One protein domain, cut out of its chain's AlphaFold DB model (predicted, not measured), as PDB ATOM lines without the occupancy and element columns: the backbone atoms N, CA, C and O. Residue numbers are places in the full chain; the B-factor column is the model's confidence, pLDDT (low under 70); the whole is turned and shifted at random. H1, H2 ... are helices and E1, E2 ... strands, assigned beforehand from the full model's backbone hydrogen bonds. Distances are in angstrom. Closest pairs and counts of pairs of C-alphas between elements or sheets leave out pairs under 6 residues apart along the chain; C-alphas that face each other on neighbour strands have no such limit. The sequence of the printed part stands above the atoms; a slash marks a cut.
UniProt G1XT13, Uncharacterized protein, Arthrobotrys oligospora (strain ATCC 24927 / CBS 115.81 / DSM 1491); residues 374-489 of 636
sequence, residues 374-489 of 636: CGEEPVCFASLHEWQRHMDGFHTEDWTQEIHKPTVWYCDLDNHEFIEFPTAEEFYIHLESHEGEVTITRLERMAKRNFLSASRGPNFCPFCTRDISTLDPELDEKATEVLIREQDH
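Overview. This is residues 374 to 489 of the 636 residues of an uncharacterized protein of Arthrobotrys oligospora (strain ATCC 24927 / CBS 115.81 / DSM 1491) (UniProt G1XT13). The model is two loosely built ends joined by a narrow waist: at one end a small sheet of three strands, E2 E1 E3, with H3 over one of its faces and H4 close to H3 but off the sheet; at the other end an open, loose frame of H1, H2, the long unnamed stretch 454 to 472 and H5. The waist is made by residues 403 to 406, which lead into E1, and by the first residues after E3, while residues 477 to 482 of H5 stick out free. The printed part has 116 residues with five named helices and three named strands, in the order H1 H2 E1 E2 H3 H4 E3 H5; the sheet is antiparallel throughout, and the class is mostly helix, with 58 residues in named elements. It is extended, with a radius of gyration of the C-alphas of 20.7 A, and its C-alphas span 67 by 35 by 20 A.

Arrangement. The sheet has E1, residues 407 to 411, as its inner strand and E2, residues 419 to 421, and E3, residues 451 to 453, as its edge strands. The pairing is staggered: E1 pairs with E3 over residues 407 to 409 and with E2 over 409 to 411. E1 and E2 form an antiparallel hairpin at 147 degrees, with N 421 and O 409 at 2.8 A and N 409 and O 421 at 2.9 A, within hydrogen-bond range. E1 and E3 are antiparallel at 145 degrees, with N 452 and O 408 at 2.8 A. H3, residues 424 to 432, is on the sheet at a height over the sheet of 9.3 A. It lies over E1 and, only just, over E2, with 3 of its C-alphas falling on E2, and runs along the strands, at 5 degrees to E1 on the local plane. The closest C-alphas of H3 and E1 are those of Phe 427 and Trp 409, 6.4 A apart. H4, residues 440 to 446, is not on the sheet; it is close to but not clearly touching H3, with the closest C-alphas, those of Leu 431 and Leu 443, 6.6 A apart. Their lines stand at a steep tilt of 36 degrees, only just steep, and run opposite ways. E2, H3, H4 and E3 make a split strand-helix-strand unit, two strands running the same way with helices between them along the chain and E1 between them in the sheet; its crossover is right-handed. H1, residues 384 to 394, and H2, residues 399 to 402, are close but not clearly touching, with the closest C-alphas, those of Met 391 and Trp 399, 7.3 A apart. H5, residues 473 to 488, is near H1, with 5 pairs of C-alphas within 10 A, and is apart from H2. Every O i to N i+4 pair is within hydrogen-bond range in H1 and H3, against 2 of 3 in H4 and 9 of 12 in H5; H2 is too short for such a pair.

Along the chain. E1, residues 407 to 411, measures 13.5 A from first to last C-alpha, beginning at (199.651, 156.359, 119.725); E2, 419 to 421, measures 6.8 A and E3, 451 to 453, 6.9 A. H3, 424 to 432, is 12.6 A long and H4, 440 to 446, 9.9 A. H1, 384 to 394, is 15.2 A long and begins at C-alpha 384 (192.814, 136.698, 100.309); H2, 399 to 402, is 4.9 A. H5, 473 to 488, is 21.1 A long, has a kink of 34 degrees near residue 482, and ends at C-alpha 488 (187.948, 125.708, 96.748).

Size, cuts and confidence. The two C-alphas farthest apart are those of Gly 436 and His 489, at 66.8 A. The printed part has no cut, and its long link is E3 to H5, with 19 residues. Mean pLDDT of the printed part is 72.3; 39 residues are under 70, among them 440 to 449 and 471 to 489, and H5 has a mean of 47.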
ATOM      1  N   CYS A 374     202.830 151.223 101.743       74.62
ATOM      2  CA  CYS A 374     201.991 151.181 100.543       74.62
ATOM      3  C   CYS A 374     200.885 152.256 100.570       74.62
ATOM      4  O   CYS A 374     199.942 152.183  99.788       74.62
ATOM      5  N   GLY A 375     200.954 153.236 101.481       62.38
ATOM      6  CA  GLY A 375     199.878 154.207 101.703       62.38
ATOM      7  C   GLY A 375     199.636 155.192 100.551       62.38
ATOM      8  O   GLY A 375     198.503 155.644 100.378       62.38
ATOM      9  N   GLU A 376     200.667 155.512  99.757       55.94
ATOM     10  CA  GLU A 376     200.572 156.451  98.623       55.94
ATOM     11  C   GLU A 376     199.870 155.831  97.398       55.94
ATOM     12  O   GLU A 376     198.983 156.454  96.814       55.94
ATOM     13  N   GLU A 377     200.203 154.583  97.051       62.50
ATOM     14  CA  GLU A 377     199.541 153.790  96.001       62.50
ATOM     15  C   GLU A 377     199.158 152.402  96.561       62.50
ATOM     16  O   GLU A 377     199.905 151.431  96.405       62.50
ATOM     17  N   PRO A 378     198.001 152.276  97.248       71.06
ATOM     18  CA  PRO A 378     197.616 151.026  97.895       71.06
ATOM     19  C   PRO A 378     197.349 149.905  96.888       71.06
ATOM     20  O   PRO A 378     196.377 149.940  96.125       71.06
ATOM     21  N   VAL A 379     198.188 148.868  96.927       77.44
ATOM     22  CA  VAL A 379     198.019 147.658  96.114       77.44
ATOM     23  C   VAL A 379     196.777 146.893  96.585       77.44
ATOM     24  O   VAL A 379     196.637 146.598  97.774       77.44
ATOM     25  N   CYS A 380     195.882 146.553  95.657       83.00
ATOM     26  CA  CYS A 380     194.669 145.783  95.933       83.00
ATOM     27  C   CYS A 380     194.698 144.429  95.207       83.00
ATOM     28  O   CYS A 380     195.154 144.335  94.067       83.00
ATOM     29  N   PHE A 381     194.150 143.399  95.849       82.31
ATOM     30  CA  PHE A 381     194.131 142.016  95.380       82.31
ATOM     31  C   PHE A 381     192.699 141.471  95.332       82.31
ATOM     32  O   PHE A 381     191.855 141.834  96.157       82.31
ATOM     33  N   ALA A 382     192.433 140.580  94.374       79.00
ATOM     34  CA  ALA A 382     191.155 139.875  94.274       79.00
ATOM     35  C   ALA A 382     191.047 138.754  95.324       79.00
ATOM     36  O   ALA A 382     189.988 138.567  95.913       79.00
ATOM     37  N   SER A 383     192.155 138.056  95.611       82.25
ATOM     38  CA  SER A 383     192.182 136.910  96.527       82.25
ATOM     39  C   SER A 383     192.835 137.217  97.878       82.25
ATOM     40  O   SER A 383     193.921 137.800  97.944       82.25
ATOM     41  N   LEU A 384     192.240 136.689  98.958       83.38
ATOM     42  CA  LEU A 384     192.814 136.698 100.309       83.38
ATOM     43  C   LEU A 384     194.222 136.089 100.342       83.38
ATOM     44  O   LEU A 384     195.095 136.579 101.054       83.38
ATOM     45  N   HIS A 385     194.459 135.026  99.565       85.19
ATOM     46  CA  HIS A 385     195.753 134.348  99.531       85.19
ATOM     47  C   HIS A 385     196.836 135.190  98.836       85.19
ATOM     48  O   HIS A 385     198.001 135.138  99.227       85.19
ATOM     49  N   GLU A 386     196.473 135.981  97.824       83.56
ATOM     50  CA  GLU A 386     197.408 136.901  97.166       83.56
ATOM     51  C   GLU A 386     197.784 138.063  98.075       83.56
ATOM     52  O   GLU A 386     198.972 138.351  98.224       83.56
ATOM     53  N   TRP A 387     196.787 138.659  98.729       90.75
ATOM     54  CA  TRP A 387     196.993 139.689  99.739       90.75
ATOM     55  C   TRP A 387     197.854 139.178 100.897       90.75
ATOM     56  O   TRP A 387     198.858 139.804 101.217       90.75
ATOM     57  N   GLN A 388     197.543 138.006 101.464       88.25
ATOM     58  CA  GLN A 388     198.353 137.420 102.534       88.25
ATOM     59  C   GLN A 388     199.804 137.202 102.082       88.25
ATOM     60  O   GLN A 388     200.727 137.589 102.786       88.25
ATOM     61  N   ARG A 389     200.024 136.624 100.894       85.88
ATOM     62  CA  ARG A 389     201.375 136.396 100.356       85.88
ATOM     63  C   ARG A 389     202.144 137.702 100.140       85.88
ATOM     64  O   ARG A 389     203.366 137.705 100.240       85.88
ATOM     65  N   HIS A 390     201.447 138.787  99.806       84.88
ATOM     66  CA  HIS A 390     202.047 140.113  99.741       84.88
ATOM     67  C   HIS A 390     202.422 140.616 101.141       84.88
ATOM     68  O   HIS A 390     203.579 140.968 101.343       84.88
ATOM     69  N   MET A 391     201.501 140.568 102.110       85.56
ATOM     70  CA  MET A 391     201.765 141.013 103.485       85.56
ATOM     71  C   MET A 391     202.923 140.234 104.133       85.56
ATOM     72  O   MET A 391     203.891 140.841 104.580       85.56
ATOM     73  N   ASP A 392     202.873 138.899 104.087       84.06
ATOM     74  CA  ASP A 392     203.871 137.996 104.681       84.06
ATOM     75  C   ASP A 392     205.217 137.977 103.910       84.06
ATOM     76  O   ASP A 392     206.197 137.415 104.394       84.06
ATOM     77  N   GLY A 393     205.264 138.521 102.685       80.00
ATOM     78  CA  GLY A 393     206.429 138.448 101.790       80.00
ATOM     79  C   GLY A 393     207.128 139.778 101.490       80.00
ATOM     80  O   GLY A 393     208.297 139.761 101.106       80.00
ATOM     81  N   PHE A 394     206.431 140.911 101.631       76.12
ATOM     82  CA  PHE A 394     206.963 142.255 101.367       76.12
ATOM     83  C   PHE A 394     207.041 143.141 102.616       76.12
ATOM     84  O   PHE A 394     207.823 144.088 102.609       76.12
ATOM     85  N   HIS A 395     206.286 142.833 103.674       84.12
ATOM     86  CA  HIS A 395     206.379 143.518 104.965       84.12
ATOM     87  C   HIS A 395     207.025 142.601 106.018       84.12
ATOM     88  O   HIS A 395     207.428 141.474 105.728       84.12
ATOM     89  N   THR A 396     207.206 143.105 107.239       74.56
ATOM     90  CA  THR A 396     207.846 142.368 108.340       74.56
ATOM     91  C   THR A 396     207.050 141.122 108.747       74.56
ATOM     92  O   THR A 396     205.831 141.104 108.641       74.56
ATOM     93  N   GLU A 397     207.714 140.086 109.274       72.44
ATOM     94  CA  GLU A 397     207.034 138.866 109.763       72.44
ATOM     95  C   GLU A 397     205.974 139.186 110.841       72.44
ATOM     96  O   GLU A 397     204.897 138.597 110.856       72.44
ATOM     97  N   ASP A 398     206.237 140.205 111.664       77.06
ATOM     98  CA  ASP A 398     205.324 140.754 112.672       77.06
ATOM     99  C   ASP A 398     204.465 141.933 112.159       77.06
ATOM    100  O   ASP A 398     204.045 142.783 112.951       77.06
ATOM    101  N   TRP A 399     204.178 142.033 110.851       84.12
ATOM    102  CA  TRP A 399     203.453 143.178 110.265       84.12
ATOM    103  C   TRP A 399     202.134 143.490 110.986       84.12
ATOM    104  O   TRP A 399     201.772 144.654 111.137       84.12
ATOM    105  N   THR A 400     201.441 142.469 111.497       83.50
ATOM    106  CA  THR A 400     200.194 142.601 112.272       83.50
ATOM    107  C   THR A 400     200.338 143.449 113.543       83.50
ATOM    108  O   THR A 400     199.380 144.104 113.958       83.50
ATOM    109  N   GLN A 401     201.530 143.463 114.144       84.94
ATOM    110  CA  GLN A 401     201.872 144.242 115.338       84.94
ATOM    111  C   GLN A 401     202.390 145.643 114.982       84.94
ATOM    112  O   GLN A 401     202.179 146.590 115.748       84.94
ATOM    113  N   GLU A 402     203.041 145.759 113.819       80.69
ATOM    114  CA  GLU A 402     203.867 146.902 113.429       80.69
ATOM    115  C   GLU A 402     203.173 147.942 112.533       80.69
ATOM    116  O   GLU A 402     203.571 149.105 112.575       80.69
ATOM    117  N   ILE A 403     202.136 147.584 111.763       84.75
ATOM    118  CA  ILE A 403     201.393 148.557 110.936       84.75
ATOM    119  C   ILE A 403     200.603 149.556 111.790       84.75
ATOM    120  O   ILE A 403     199.947 149.159 112.758       84.75
ATOM    121  N   HIS A 404     200.596 150.840 111.410       83.38
ATOM    122  CA  HIS A 404     199.745 151.878 112.008       83.38
ATOM    123  C   HIS A 404     199.768 151.849 113.546       83.38
ATOM    124  O   HIS A 404     198.724 151.666 114.168       83.38
ATOM    125  N   LYS A 405     200.942 151.867 114.186       80.00
ATOM    126  CA  LYS A 405     201.071 151.617 115.639       80.00
ATOM    127  C   LYS A 405     200.205 152.564 116.492       80.00
ATOM    128  O   LYS A 405     200.253 153.769 116.242       80.00
ATOM    129  N   PRO A 406     199.473 152.071 117.514       75.25
ATOM    130  CA  PRO A 406     198.692 152.924 118.397       75.25
ATOM    131  C   PRO A 406     199.545 153.978 119.092       75.25
ATOM    132  O   PRO A 406     200.655 153.707 119.564       75.25
ATOM    133  N   THR A 407     198.992 155.186 119.151       76.75
ATOM    134  CA  THR A 407     199.651 156.359 119.725       76.75
ATOM    135  C   THR A 407     199.275 156.494 121.199       76.75
ATOM    136  O   THR A 407     198.169 156.918 121.527       76.75
ATOM    137  N   VAL A 408     200.206 156.149 122.087       75.62
ATOM    138  CA  VAL A 408     200.068 156.319 123.541       75.62
ATOM    139  C   VAL A 408     200.658 157.666 123.932       75.62
ATOM    140  O   VAL A 408     201.821 157.941 123.650       75.62
ATOM    141  N   TRP A 409     199.870 158.517 124.575       78.81
ATOM    142  CA  TRP A 409     200.303 159.827 125.057       78.81
ATOM    143  C   TRP A 409     200.864 159.707 126.472       78.81
ATOM    144  O   TRP A 409     200.477 158.797 127.198       78.81
ATOM    145  N   TYR A 410     201.766 160.595 126.891       79.81
ATOM    146  CA  TYR A 410     202.342 160.511 128.239       79.81
ATOM    147  C   TYR A 410     202.631 161.869 128.881       79.81
ATOM    148  O   TYR A 410     202.901 162.863 128.208       79.81
ATOM    149  N   CYS A 411     202.645 161.907 130.210       82.88
ATOM    150  CA  CYS A 411     203.128 163.059 130.959       82.88
ATOM    151  C   CYS A 411     204.298 162.671 131.868       82.88
ATOM    152  O   CYS A 411     204.210 161.722 132.645       82.88
ATOM    153  N   ASP A 412     205.389 163.425 131.743       81.06
ATOM    154  CA  ASP A 412     206.696 163.229 132.375       81.06
ATOM    155  C   ASP A 412     207.119 164.430 133.246       81.06
ATOM    156  O   ASP A 412     208.306 164.655 133.476       81.06
ATOM    157  N   LEU A 413     206.156 165.237 133.706       81.19
ATOM    158  CA  LEU A 413     206.415 166.386 134.577       81.19
ATOM    159  C   LEU A 413     206.675 165.947 136.020       81.19
ATOM    160  O   LEU A 413     205.944 165.122 136.557       81.19
ATOM    161  N   ASP A 414     207.647 166.594 136.670       74.19
ATOM    162  CA  ASP A 414     208.138 166.285 138.027       74.19
ATOM    163  C   ASP A 414     207.063 166.318 139.141       74.19
ATOM    164  O   ASP A 414     207.319 165.917 140.277       74.19
ATOM    165  N   ASN A 415     205.862 166.814 138.830       74.38
ATOM    166  CA  ASN A 415     204.772 167.054 139.773       74.38
ATOM    167  C   ASN A 415     203.929 165.783 140.033       74.38
ATOM    168  O   ASN A 415     203.126 165.757 140.967       74.38
ATOM    169  N   HIS A 416     204.119 164.722 139.243       78.31
ATOM    170  CA  HIS A 416     203.553 163.388 139.465       78.31
ATOM    171  C   HIS A 416     204.458 162.297 138.856       78.31
ATOM    172  O   HIS A 416     205.440 162.582 138.177       78.31
ATOM    173  N   GLU A 417     204.148 161.023 139.106       77.44
ATOM    174  CA  GLU A 417     204.829 159.895 138.448       77.44
ATOM    175  C   GLU A 417     204.502 159.856 136.941       77.44
ATOM    176  O   GLU A 417     203.571 160.519 136.490       77.44
ATOM    177  N   PHE A 418     205.253 159.102 136.136       80.50
ATOM    178  CA  PHE A 418     204.980 158.950 134.702       80.50
ATOM    179  C   PHE A 418     203.582 158.346 134.467       80.50
ATOM    180  O   PHE A 418     203.297 157.246 134.942       80.50
ATOM    181  N   ILE A 419     202.714 159.056 133.736       82.44
ATOM    182  CA  ILE A 419     201.342 158.614 133.421       82.44
ATOM    183  C   ILE A 419     201.178 158.496 131.905       82.44
ATOM    184  O   ILE A 419     201.506 159.429 131.172       82.44
ATOM    185  N   GLU A 420     200.626 157.368 131.458       80.88
ATOM    186  CA  GLU A 420     200.235 157.103 130.070       80.88
ATOM    187  C   GLU A 420     198.729 157.324 129.860       80.88
ATOM    188  O   GLU A 420     197.916 157.031 130.738       80.88
ATOM    189  N   PHE A 421     198.355 157.782 128.664       76.50
ATOM    190  CA  PHE A 421     196.977 158.021 128.239       76.50
ATOM    191  C   PHE A 421     196.730 157.351 126.874       76.50
ATOM    192  O   PHE A 421     197.501 157.572 125.933       76.50
ATOM    193  N   PRO A 422     195.660 156.552 126.720       65.62
ATOM    194  CA  PRO A 422     195.361 155.846 125.474       65.62
ATOM    195  C   PRO A 422     194.787 156.758 124.380       65.62
ATOM    196  O   PRO A 422     194.710 156.345 123.226       65.62
ATOM    197  N   THR A 423     194.361 157.979 124.719       63.62
ATOM    198  CA  THR A 423     193.808 158.947 123.766       63.62
ATOM    199  C   THR A 423     194.411 160.335 123.963       63.62
ATOM    200  O   THR A 423     194.796 160.723 125.069       63.62
ATOM    201  N   ALA A 424     194.461 161.113 122.878       66.69
ATOM    202  CA  ALA A 424     194.898 162.505 122.937       66.69
ATOM    203  C   ALA A 424     193.960 163.355 123.812       66.69
ATOM    204  O   ALA A 424     194.425 164.239 124.520       66.69
ATOM    205  N   GLU A 425     192.651 163.082 123.783       71.38
ATOM    206  CA  GLU A 425     191.633 163.807 124.554       71.38
ATOM    207  C   GLU A 425     191.857 163.666 126.067       71.38
ATOM    208  O   GLU A 425     191.909 164.673 126.771       71.38
ATOM    209  N   GLU A 426     192.103 162.447 126.558       76.94
ATOM    210  CA  GLU A 426     192.461 162.206 127.963       76.94
ATOM    211  C   GLU A 426     193.765 162.914 128.357       76.94
ATOM    212  O   GLU A 426     193.852 163.482 129.447       76.94
ATOM    213  N   PHE A 427     194.757 162.952 127.459       79.00
ATOM    214  CA  PHE A 427     195.995 163.692 127.692       79.00
ATOM    215  C   PHE A 427     195.780 165.213 127.724       79.00
ATOM    216  O   PHE A 427     196.336 165.876 128.595       79.00
ATOM    217  N   TYR A 428     194.948 165.782 126.846       74.50
ATOM    218  CA  TYR A 428     194.612 167.213 126.884       74.50
ATOM    219  C   TYR A 428     193.884 167.593 128.179       74.50
ATOM    220  O   TYR A 428     194.293 168.552 128.829       74.50
ATOM    221  N   ILE A 429     192.890 166.803 128.603       81.56
ATOM    222  CA  ILE A 429     192.190 166.994 129.887       81.56
ATOM    223  C   ILE A 429     193.176 166.895 131.064       81.56
ATOM    224  O   ILE A 429     193.076 167.639 132.037       81.56
ATOM    225  N   HIS A 430     194.175 166.013 130.981       84.50
ATOM    226  CA  HIS A 430     195.249 165.971 131.969       84.50
ATOM    227  C   HIS A 430     196.153 167.220 131.924       84.50
ATOM    228  O   HIS A 430     196.511 167.738 132.983       84.50
ATOM    229  N   LEU A 431     196.503 167.743 130.744       78.31
ATOM    230  CA  LEU A 431     197.315 168.963 130.616       78.31
ATOM    231  C   LEU A 431     196.624 170.202 131.213       78.31
ATOM    232  O   LEU A 431     197.328 171.072 131.723       78.31
ATOM    233  N   GLU A 432     195.286 170.257 131.240       79.94
ATOM    234  CA  GLU A 432     194.532 171.307 131.951       79.94
ATOM    235  C   GLU A 432     194.849 171.333 133.461       79.94
ATOM    236  O   GLU A 432     194.876 172.398 134.075       79.94
ATOM    237  N   SER A 433     195.187 170.188 134.074       81.00
ATOM    238  CA  SER A 433     195.581 170.139 135.495       81.00
ATOM    239  C   SER A 433     196.934 170.803 135.799       81.00
ATOM    240  O   SER A 433     197.219 171.094 136.959       81.00
ATOM    241  N   HIS A 434     197.731 171.108 134.767       78.25
ATOM    242  CA  HIS A 434     199.008 171.830 134.865       78.25
ATOM    243  C   HIS A 434     198.880 173.341 134.586       78.25
ATOM    244  O   HIS A 434     199.895 174.054 134.571       78.25
ATOM    245  N   GLU A 435     197.661 173.859 134.371       63.88
ATOM    246  CA  GLU A 435     197.385 175.288 134.152       63.88
ATOM    247  C   GLU A 435     197.633 176.131 135.416       63.88
ATOM    248  O   GLU A 435     196.738 176.492 136.177       63.88
ATOM    249  N   GLY A 436     198.902 176.477 135.624       65.50
ATOM    250  CA  GLY A 436     199.375 177.314 136.726       65.50
ATOM    251  C   GLY A 436     200.867 177.134 137.003       65.50
ATOM    252  O   GLY A 436     201.550 178.094 137.353       65.50
ATOM    253  N   GLU A 437     201.386 175.928 136.772       62.22
ATOM    254  CA  GLU A 437     202.786 175.560 137.034       62.22
ATOM    255  C   GLU A 437     203.630 175.533 135.746       62.22
ATOM    256  O   GLU A 437     204.851 175.714 135.778       62.22
ATOM    257  N   VAL A 438     202.979 175.371 134.589       62.53
ATOM    258  CA  VAL A 438     203.615 175.278 133.271       62.53
ATOM    259  C   VAL A 438     203.011 176.308 132.310       62.53
ATOM    260  O   VAL A 438     201.800 176.483 132.231       62.53
ATOM    261  N   THR A 439     203.851 177.009 131.540       72.75
ATOM    262  CA  THR A 439     203.369 177.980 130.541       72.75
ATOM    263  C   THR A 439     202.573 177.288 129.430       72.75
ATOM    264  O   THR A 439     203.000 176.247 128.931       72.75
ATOM    265  N   ILE A 440     201.501 177.919 128.940       66.12
ATOM    266  CA  ILE A 440     200.647 177.407 127.844       66.12
ATOM    267  C   ILE A 440     201.488 176.957 126.629       66.12
ATOM    268  O   ILE A 440     201.355 175.839 126.147       66.12
ATOM    269  N   THR A 441     202.483 177.750 126.222       68.00
ATOM    270  CA  THR A 441     203.432 177.433 125.130       68.00
ATOM    271  C   THR A 441     204.386 176.252 125.399       68.00
ATOM    272  O   THR A 441     205.144 175.841 124.515       68.00
ATOM    273  N   ARG A 442     204.431 175.714 126.623       68.31
ATOM    274  CA  ARG A 442     205.111 174.453 126.967       68.31
ATOM    275  C   ARG A 442     204.114 173.292 126.930       68.31
ATOM    276  O   ARG A 442     204.456 172.292 126.303       68.31
ATOM    277  N   LEU A 443     202.893 173.466 127.446       68.62
ATOM    278  CA  LEU A 443     201.797 172.494 127.300       68.62
ATOM    279  C   LEU A 443     201.510 172.193 125.815       68.62
ATOM    280  O   LEU A 443     201.573 171.041 125.401       68.62
ATOM    281  N   GLU A 444     201.369 173.221 124.969       66.25
ATOM    282  CA  GLU A 444     201.191 173.089 123.508       66.25
ATOM    283  C   GLU A 444     202.325 172.332 122.792       66.25
ATOM    284  O   GLU A 444     202.120 171.769 121.715       66.25
ATOM    285  N   ARG A 445     203.548 172.350 123.342       68.06
ATOM    286  CA  ARG A 445     204.690 171.611 122.777       68.06
ATOM    287  C   ARG A 445     204.715 170.161 123.239       68.06
ATOM    288  O   ARG A 445     205.121 169.311 122.453       68.06
ATOM    289  N   MET A 446     204.280 169.889 124.467       68.69
ATOM    290  CA  MET A 446     204.117 168.530 124.992       68.69
ATOM    291  C   MET A 446     202.964 167.820 124.275       68.69
ATOM    292  O   MET A 446     203.159 166.736 123.734       68.69
ATOM    293  N   ALA A 447     201.840 168.511 124.077       66.50
ATOM    294  CA  ALA A 447     200.708 168.107 123.236       66.50
ATOM    295  C   ALA A 447     201.049 167.776 121.762       66.50
ATOM    296  O   ALA A 447     200.202 167.283 121.023       66.50
ATOM    297  N   LYS A 448     202.282 168.049 121.308       67.31
ATOM    298  CA  LYS A 448     202.779 167.749 119.951       67.31
ATOM    299  C   LYS A 448     203.967 166.782 119.922       67.31
ATOM    300  O   LYS A 448     204.529 166.560 118.852       67.31
ATOM    301  N   ARG A 449     204.418 166.282 121.079       69.75
ATOM    302  CA  ARG A 449     205.673 165.514 121.210       69.75
ATOM    303  C   ARG A 449     205.627 164.371 122.212       69.75
ATOM    304  O   ARG A 449     206.368 163.414 122.035       69.75
ATOM    305  N   ASN A 450     204.803 164.478 123.247       75.88
ATOM    306  CA  ASN A 450     204.720 163.490 124.311       75.88
ATOM    307  C   ASN A 450     203.787 162.340 123.909       75.88
ATOM    308  O   ASN A 450     202.719 162.141 124.488       75.88
ATOM    309  N   PHE A 451     204.193 161.605 122.879       72.62
ATOM    310  CA  PHE A 451     203.539 160.378 122.463       72.62
ATOM    311  C   PHE A 451     204.564 159.316 122.062       72.62
ATOM    312  O   PHE A 451     205.692 159.623 121.670       72.62
ATOM    313  N   LEU A 452     204.154 158.059 122.164       72.12
ATOM    314  CA  LEU A 452     204.918 156.866 121.833       72.12
ATOM    315  C   LEU A 452     204.076 155.982 120.915       72.12
ATOM    316  O   LEU A 452     202.873 155.827 121.109       72.12
ATOM    317  N   SER A 453     204.721 155.363 119.931       73.25
ATOM    318  CA  SER A 453     204.102 154.329 119.103       73.25
ATOM    319  C   SER A 453     204.273 152.971 119.780       73.25
ATOM    320  O   SER A 453     205.367 152.403 119.757       73.25
ATOM    321  N   ALA A 454     203.210 152.444 120.384       71.62
ATOM    322  CA  ALA A 454     203.233 151.125 121.011       71.62
ATOM    323  C   ALA A 454     203.004 150.025 119.962       71.62
ATOM    324  O   ALA A 454     202.100 150.130 119.138       71.62
ATOM    325  N   SER A 455     203.789 148.947 119.981       73.56
ATOM    326  CA  SER A 455     203.479 147.757 119.172       73.56
ATOM    327  C   SER A 455     202.286 147.010 119.779       73.56
ATOM    328  O   SER A 455     202.169 146.901 121.002       73.56
ATOM    329  N   ARG A 456     201.378 146.496 118.939       83.56
ATOM    330  CA  ARG A 456     200.236 145.691 119.418       83.56
ATOM    331  C   ARG A 456     200.701 144.310 119.870       83.56
ATOM    332  O   ARG A 456     201.714 143.815 119.400       83.56
ATOM    333  N   GLY A 457     199.920 143.652 120.729       80.31
ATOM    334  CA  GLY A 457     200.138 142.235 121.025       80.31
ATOM    335  C   GLY A 457     199.861 141.339 119.802       80.31
ATOM    336  O   GLY A 457     198.987 141.672 118.998       80.31
ATOM    337  N   PRO A 458     200.510 140.164 119.692       81.25
ATOM    338  CA  PRO A 458     200.565 139.345 118.468       81.25
ATOM    339  C   PRO A 458     199.230 138.748 117.994       81.25
ATOM    340  O   PRO A 458     199.163 138.197 116.902       81.25
ATOM    341  N   ASN A 459     198.171 138.847 118.802       83.38
ATOM    342  CA  ASN A 459     196.840 138.308 118.502       83.38
ATOM    343  C   ASN A 459     195.760 139.407 118.388       83.38
ATOM    344  O   ASN A 459     194.573 139.090 118.283       83.38
ATOM    345  N   PHE A 460     196.143 140.691 118.440       87.00
ATOM    346  CA  PHE A 460     195.208 141.820 118.407       87.00
ATOM    347  C   PHE A 460     194.931 142.303 116.981       87.00
ATOM    348  O   PHE A 460     195.834 142.705 116.254       87.00
ATOM    349  N   CYS A 461     193.653 142.346 116.599       89.38
ATOM    350  CA  CYS A 461     193.241 142.867 115.297       89.38
ATOM    351  C   CYS A 461     193.386 144.407 115.213       89.38
ATOM    352  O   CYS A 461     192.787 145.100 116.042       89.38
ATOM    353  N   PRO A 462     194.067 144.970 114.192       88.25
ATOM    354  CA  PRO A 462     194.211 146.420 114.020       88.25
ATOM    355  C   PRO A 462     192.903 147.147 113.649       88.25
ATOM    356  O   PRO A 462     192.836 148.363 113.789       88.25
ATOM    357  N   PHE A 463     191.855 146.427 113.224       89.06
ATOM    358  CA  PHE A 463     190.540 147.005 112.905       89.06
ATOM    359  C   PHE A 463     189.610 147.072 114.120       89.06
ATOM    360  O   PHE A 463     189.005 148.105 114.385       89.06
ATOM    361  N   CYS A 464     189.442 145.963 114.849       86.38
ATOM    362  CA  CYS A 464     188.462 145.873 115.940       86.38
ATOM    363  C   CYS A 464     189.062 145.854 117.352       86.38
ATOM    364  O   CYS A 464     188.300 145.753 118.313       86.38
ATOM    365  N   THR A 465     190.393 145.920 117.475       84.88
ATOM    366  CA  THR A 465     191.158 145.924 118.737       84.88
ATOM    367  C   THR A 465     190.822 144.764 119.687       84.88
ATOM    368  O   THR A 465     190.890 144.913 120.907       84.88
ATOM    369  N   ARG A 466     190.431 143.600 119.145       84.38
ATOM    370  CA  ARG A 466     190.121 142.372 119.903       84.38
ATOM    371  C   ARG A 466     191.275 141.378 119.829       84.38
ATOM    372  O   ARG A 466     191.874 141.233 118.767       84.38
ATOM    373  N   ASP A 467     191.512 140.666 120.929       83.31
ATOM    374  CA  ASP A 467     192.375 139.482 120.973       83.31
ATOM    375  C   ASP A 467     191.628 138.272 120.398       83.31
ATOM    376  O   ASP A 467     190.640 137.794 120.968       83.31
ATOM    377  N   ILE A 468     192.113 137.762 119.271       80.31
ATOM    378  CA  ILE A 468     191.493 136.658 118.529       80.31
ATOM    379  C   ILE A 468     191.578 135.332 119.292       80.31
ATOM    380  O   ILE A 468     190.693 134.492 119.153       80.31
ATOM    381  N   SER A 469     192.538 135.188 120.210       75.75
ATOM    382  CA  SER A 469     192.631 134.039 121.130       75.75
ATOM    383  C   SER A 469     191.396 133.888 122.030       75.75
ATOM    384  O   SER A 469     191.192 132.833 122.631       75.75
ATOM    385  N   THR A 470     190.602 134.956 122.167       71.69
ATOM    386  CA  THR A 470     189.408 135.012 123.023       71.69
ATOM    387  C   THR A 470     188.088 134.916 122.256       71.69
ATOM    388  O   THR A 470     187.030 134.856 122.887       71.69
ATOM    389  N   LEU A 471     188.127 134.890 120.919       65.50
ATOM    390  CA  LEU A 471     186.933 134.752 120.088       65.50
ATOM    391  C   LEU A 471     186.402 133.312 120.116       65.50
ATOM    392  O   LEU A 471     187.149 132.353 120.295       65.50
ATOM    393  N   ASP A 472     185.084 133.178 119.967       57.56
ATOM    394  CA  ASP A 472     184.398 131.886 119.956       57.56
ATOM    395  C   ASP A 472     184.682 131.143 118.635       57.56
ATOM    396  O   ASP A 472     184.299 131.658 117.573       57.56
ATOM    397  N   PRO A 473     185.311 129.949 118.669       53.94
ATOM    398  CA  PRO A 473     185.597 129.181 117.466       53.94
ATOM    399  C   PRO A 473     184.356 128.892 116.617       53.94
ATOM    400  O   PRO A 473     184.474 128.901 115.402       53.94
ATOM    401  N   GLU A 474     183.160 128.713 117.196       48.81
ATOM    402  CA  GLU A 474     181.950 128.386 116.415       48.81
ATOM    403  C   GLU A 474     181.431 129.564 115.563       48.81
ATOM    404  O   GLU A 474     180.706 129.367 114.579       48.81
ATOM    405  N   LEU A 475     181.768 130.802 115.945       50.09
ATOM    406  CA  LEU A 475     181.432 132.006 115.178       50.09
ATOM    407  C   LEU A 475     182.480 132.280 114.096       50.09
ATOM    408  O   LEU A 475     182.117 132.642 112.974       50.09
ATOM    409  N   ASP A 476     183.755 132.076 114.423       51.56
ATOM    410  CA  ASP A 476     184.868 132.259 113.489       51.56
ATOM    411  C   ASP A 476     184.906 131.125 112.446       51.56
ATOM    412  O   ASP A 476     185.194 131.378 111.282       51.56
ATOM    413  N   GLU A 477     184.513 129.896 112.801       49.25
ATOM    414  CA  GLU A 477     184.422 128.749 111.885       49.25
ATOM    415  C   GLU A 477     183.352 128.969 110.809       49.25
ATOM    416  O   GLU A 477     183.640 128.760 109.636       49.25
ATOM    417  N   LYS A 478     182.174 129.515 111.150       49.12
ATOM    418  CA  LYS A 478     181.143 129.895 110.157       49.12
ATOM    419  C   LYS A 478     181.575 131.044 109.248       49.12
ATOM    420  O   LYS A 478     181.253 131.033 108.063       49.12
ATOM    421  N   ALA A 479     182.297 132.030 109.782       49.94
ATOM    422  CA  ALA A 479     182.860 133.113 108.974       49.94
ATOM    423  C   ALA A 479     184.019 132.617 108.083       49.94
ATOM    424  O   ALA A 479     184.177 133.063 106.948       49.94
ATOM    425  N   THR A 480     184.789 131.642 108.566       47.38
ATOM    426  CA  THR A 480     185.887 131.005 107.832       47.38
ATOM    427  C   THR A 480     185.374 130.000 106.798       47.38
ATOM    428  O   THR A 480     186.004 129.854 105.758       47.38
ATOM    429  N   GLU A 481     184.220 129.355 107.006       48.25
ATOM    430  CA  GLU A 481     183.584 128.456 106.028       48.25
ATOM    431  C   GLU A 481     183.256 129.188 104.715       48.25
ATOM    432  O   GLU A 481     183.369 128.612 103.634       48.25
ATOM    433  N   VAL A 482     182.912 130.480 104.802       49.78
ATOM    434  CA  VAL A 482     182.721 131.363 103.639       49.78
ATOM    435  C   VAL A 482     184.042 131.553 102.882       49.78
ATOM    436  O   VAL A 482     184.096 131.287 101.684       49.78
ATOM    437  N   LEU A 483     185.132 131.888 103.583       45.44
ATOM    438  CA  LEU A 483     186.470 132.036 102.987       45.44
ATOM    439  C   LEU A 483     187.076 130.709 102.487       45.44
ATOM    440  O   LEU A 483     187.900 130.707 101.576       45.44
ATOM    441  N   ILE A 484     186.702 129.564 103.065       41.72
ATOM    442  CA  ILE A 484     187.138 128.240 102.588       41.72
ATOM    443  C   ILE A 484     186.445 127.904 101.260       41.72
ATOM    444  O   ILE A 484     187.100 127.404 100.346       41.72
ATOM    445  N   ARG A 485     185.164 128.267 101.094       42.44
ATOM    446  CA  ARG A 485     184.473 128.145  99.797       42.44
ATOM    447  C   ARG A 485     185.115 129.018  98.713       42.44
ATOM    448  O   ARG A 485     185.196 128.571  97.573       42.44
ATOM    449  N   GLU A 486     185.642 130.196  99.063       42.56
ATOM    450  CA  GLU A 486     186.461 131.015  98.148       42.56
ATOM    451  C   GLU A 486     187.770 130.300  97.740       42.56
ATOM    452  O   GLU A 486     188.174 130.365  96.579       42.56
ATOM    453  N   GLN A 487     188.425 129.556  98.643       41.94
ATOM    454  CA  GLN A 487     189.650 128.805  98.313       41.94
ATOM    455  C   GLN A 487     189.394 127.616  97.368       41.94
ATOM    456  O   GLN A 487     190.167 127.401  96.430       41.94
ATOM    457  N   ASP A 488     188.293 126.885  97.561       35.81
ATOM    458  CA  ASP A 488     187.948 125.708  96.748       35.81
ATOM    459  C   ASP A 488     187.549 126.055  95.299       35.81
ATOM    460  O   ASP A 488     187.597 125.192  94.418       35.81
ATOM    461  N   HIS A 489     187.186 127.310  95.009       40.81
ATOM    462  CA  HIS A 489     186.856 127.769  93.652       40.81
ATOM    463  C   HIS A 489     188.085 128.135  92.799       40.81
ATOM    464  O   HIS A 489     187.975 128.206  91.574       40.81
TER     465      HIS A 489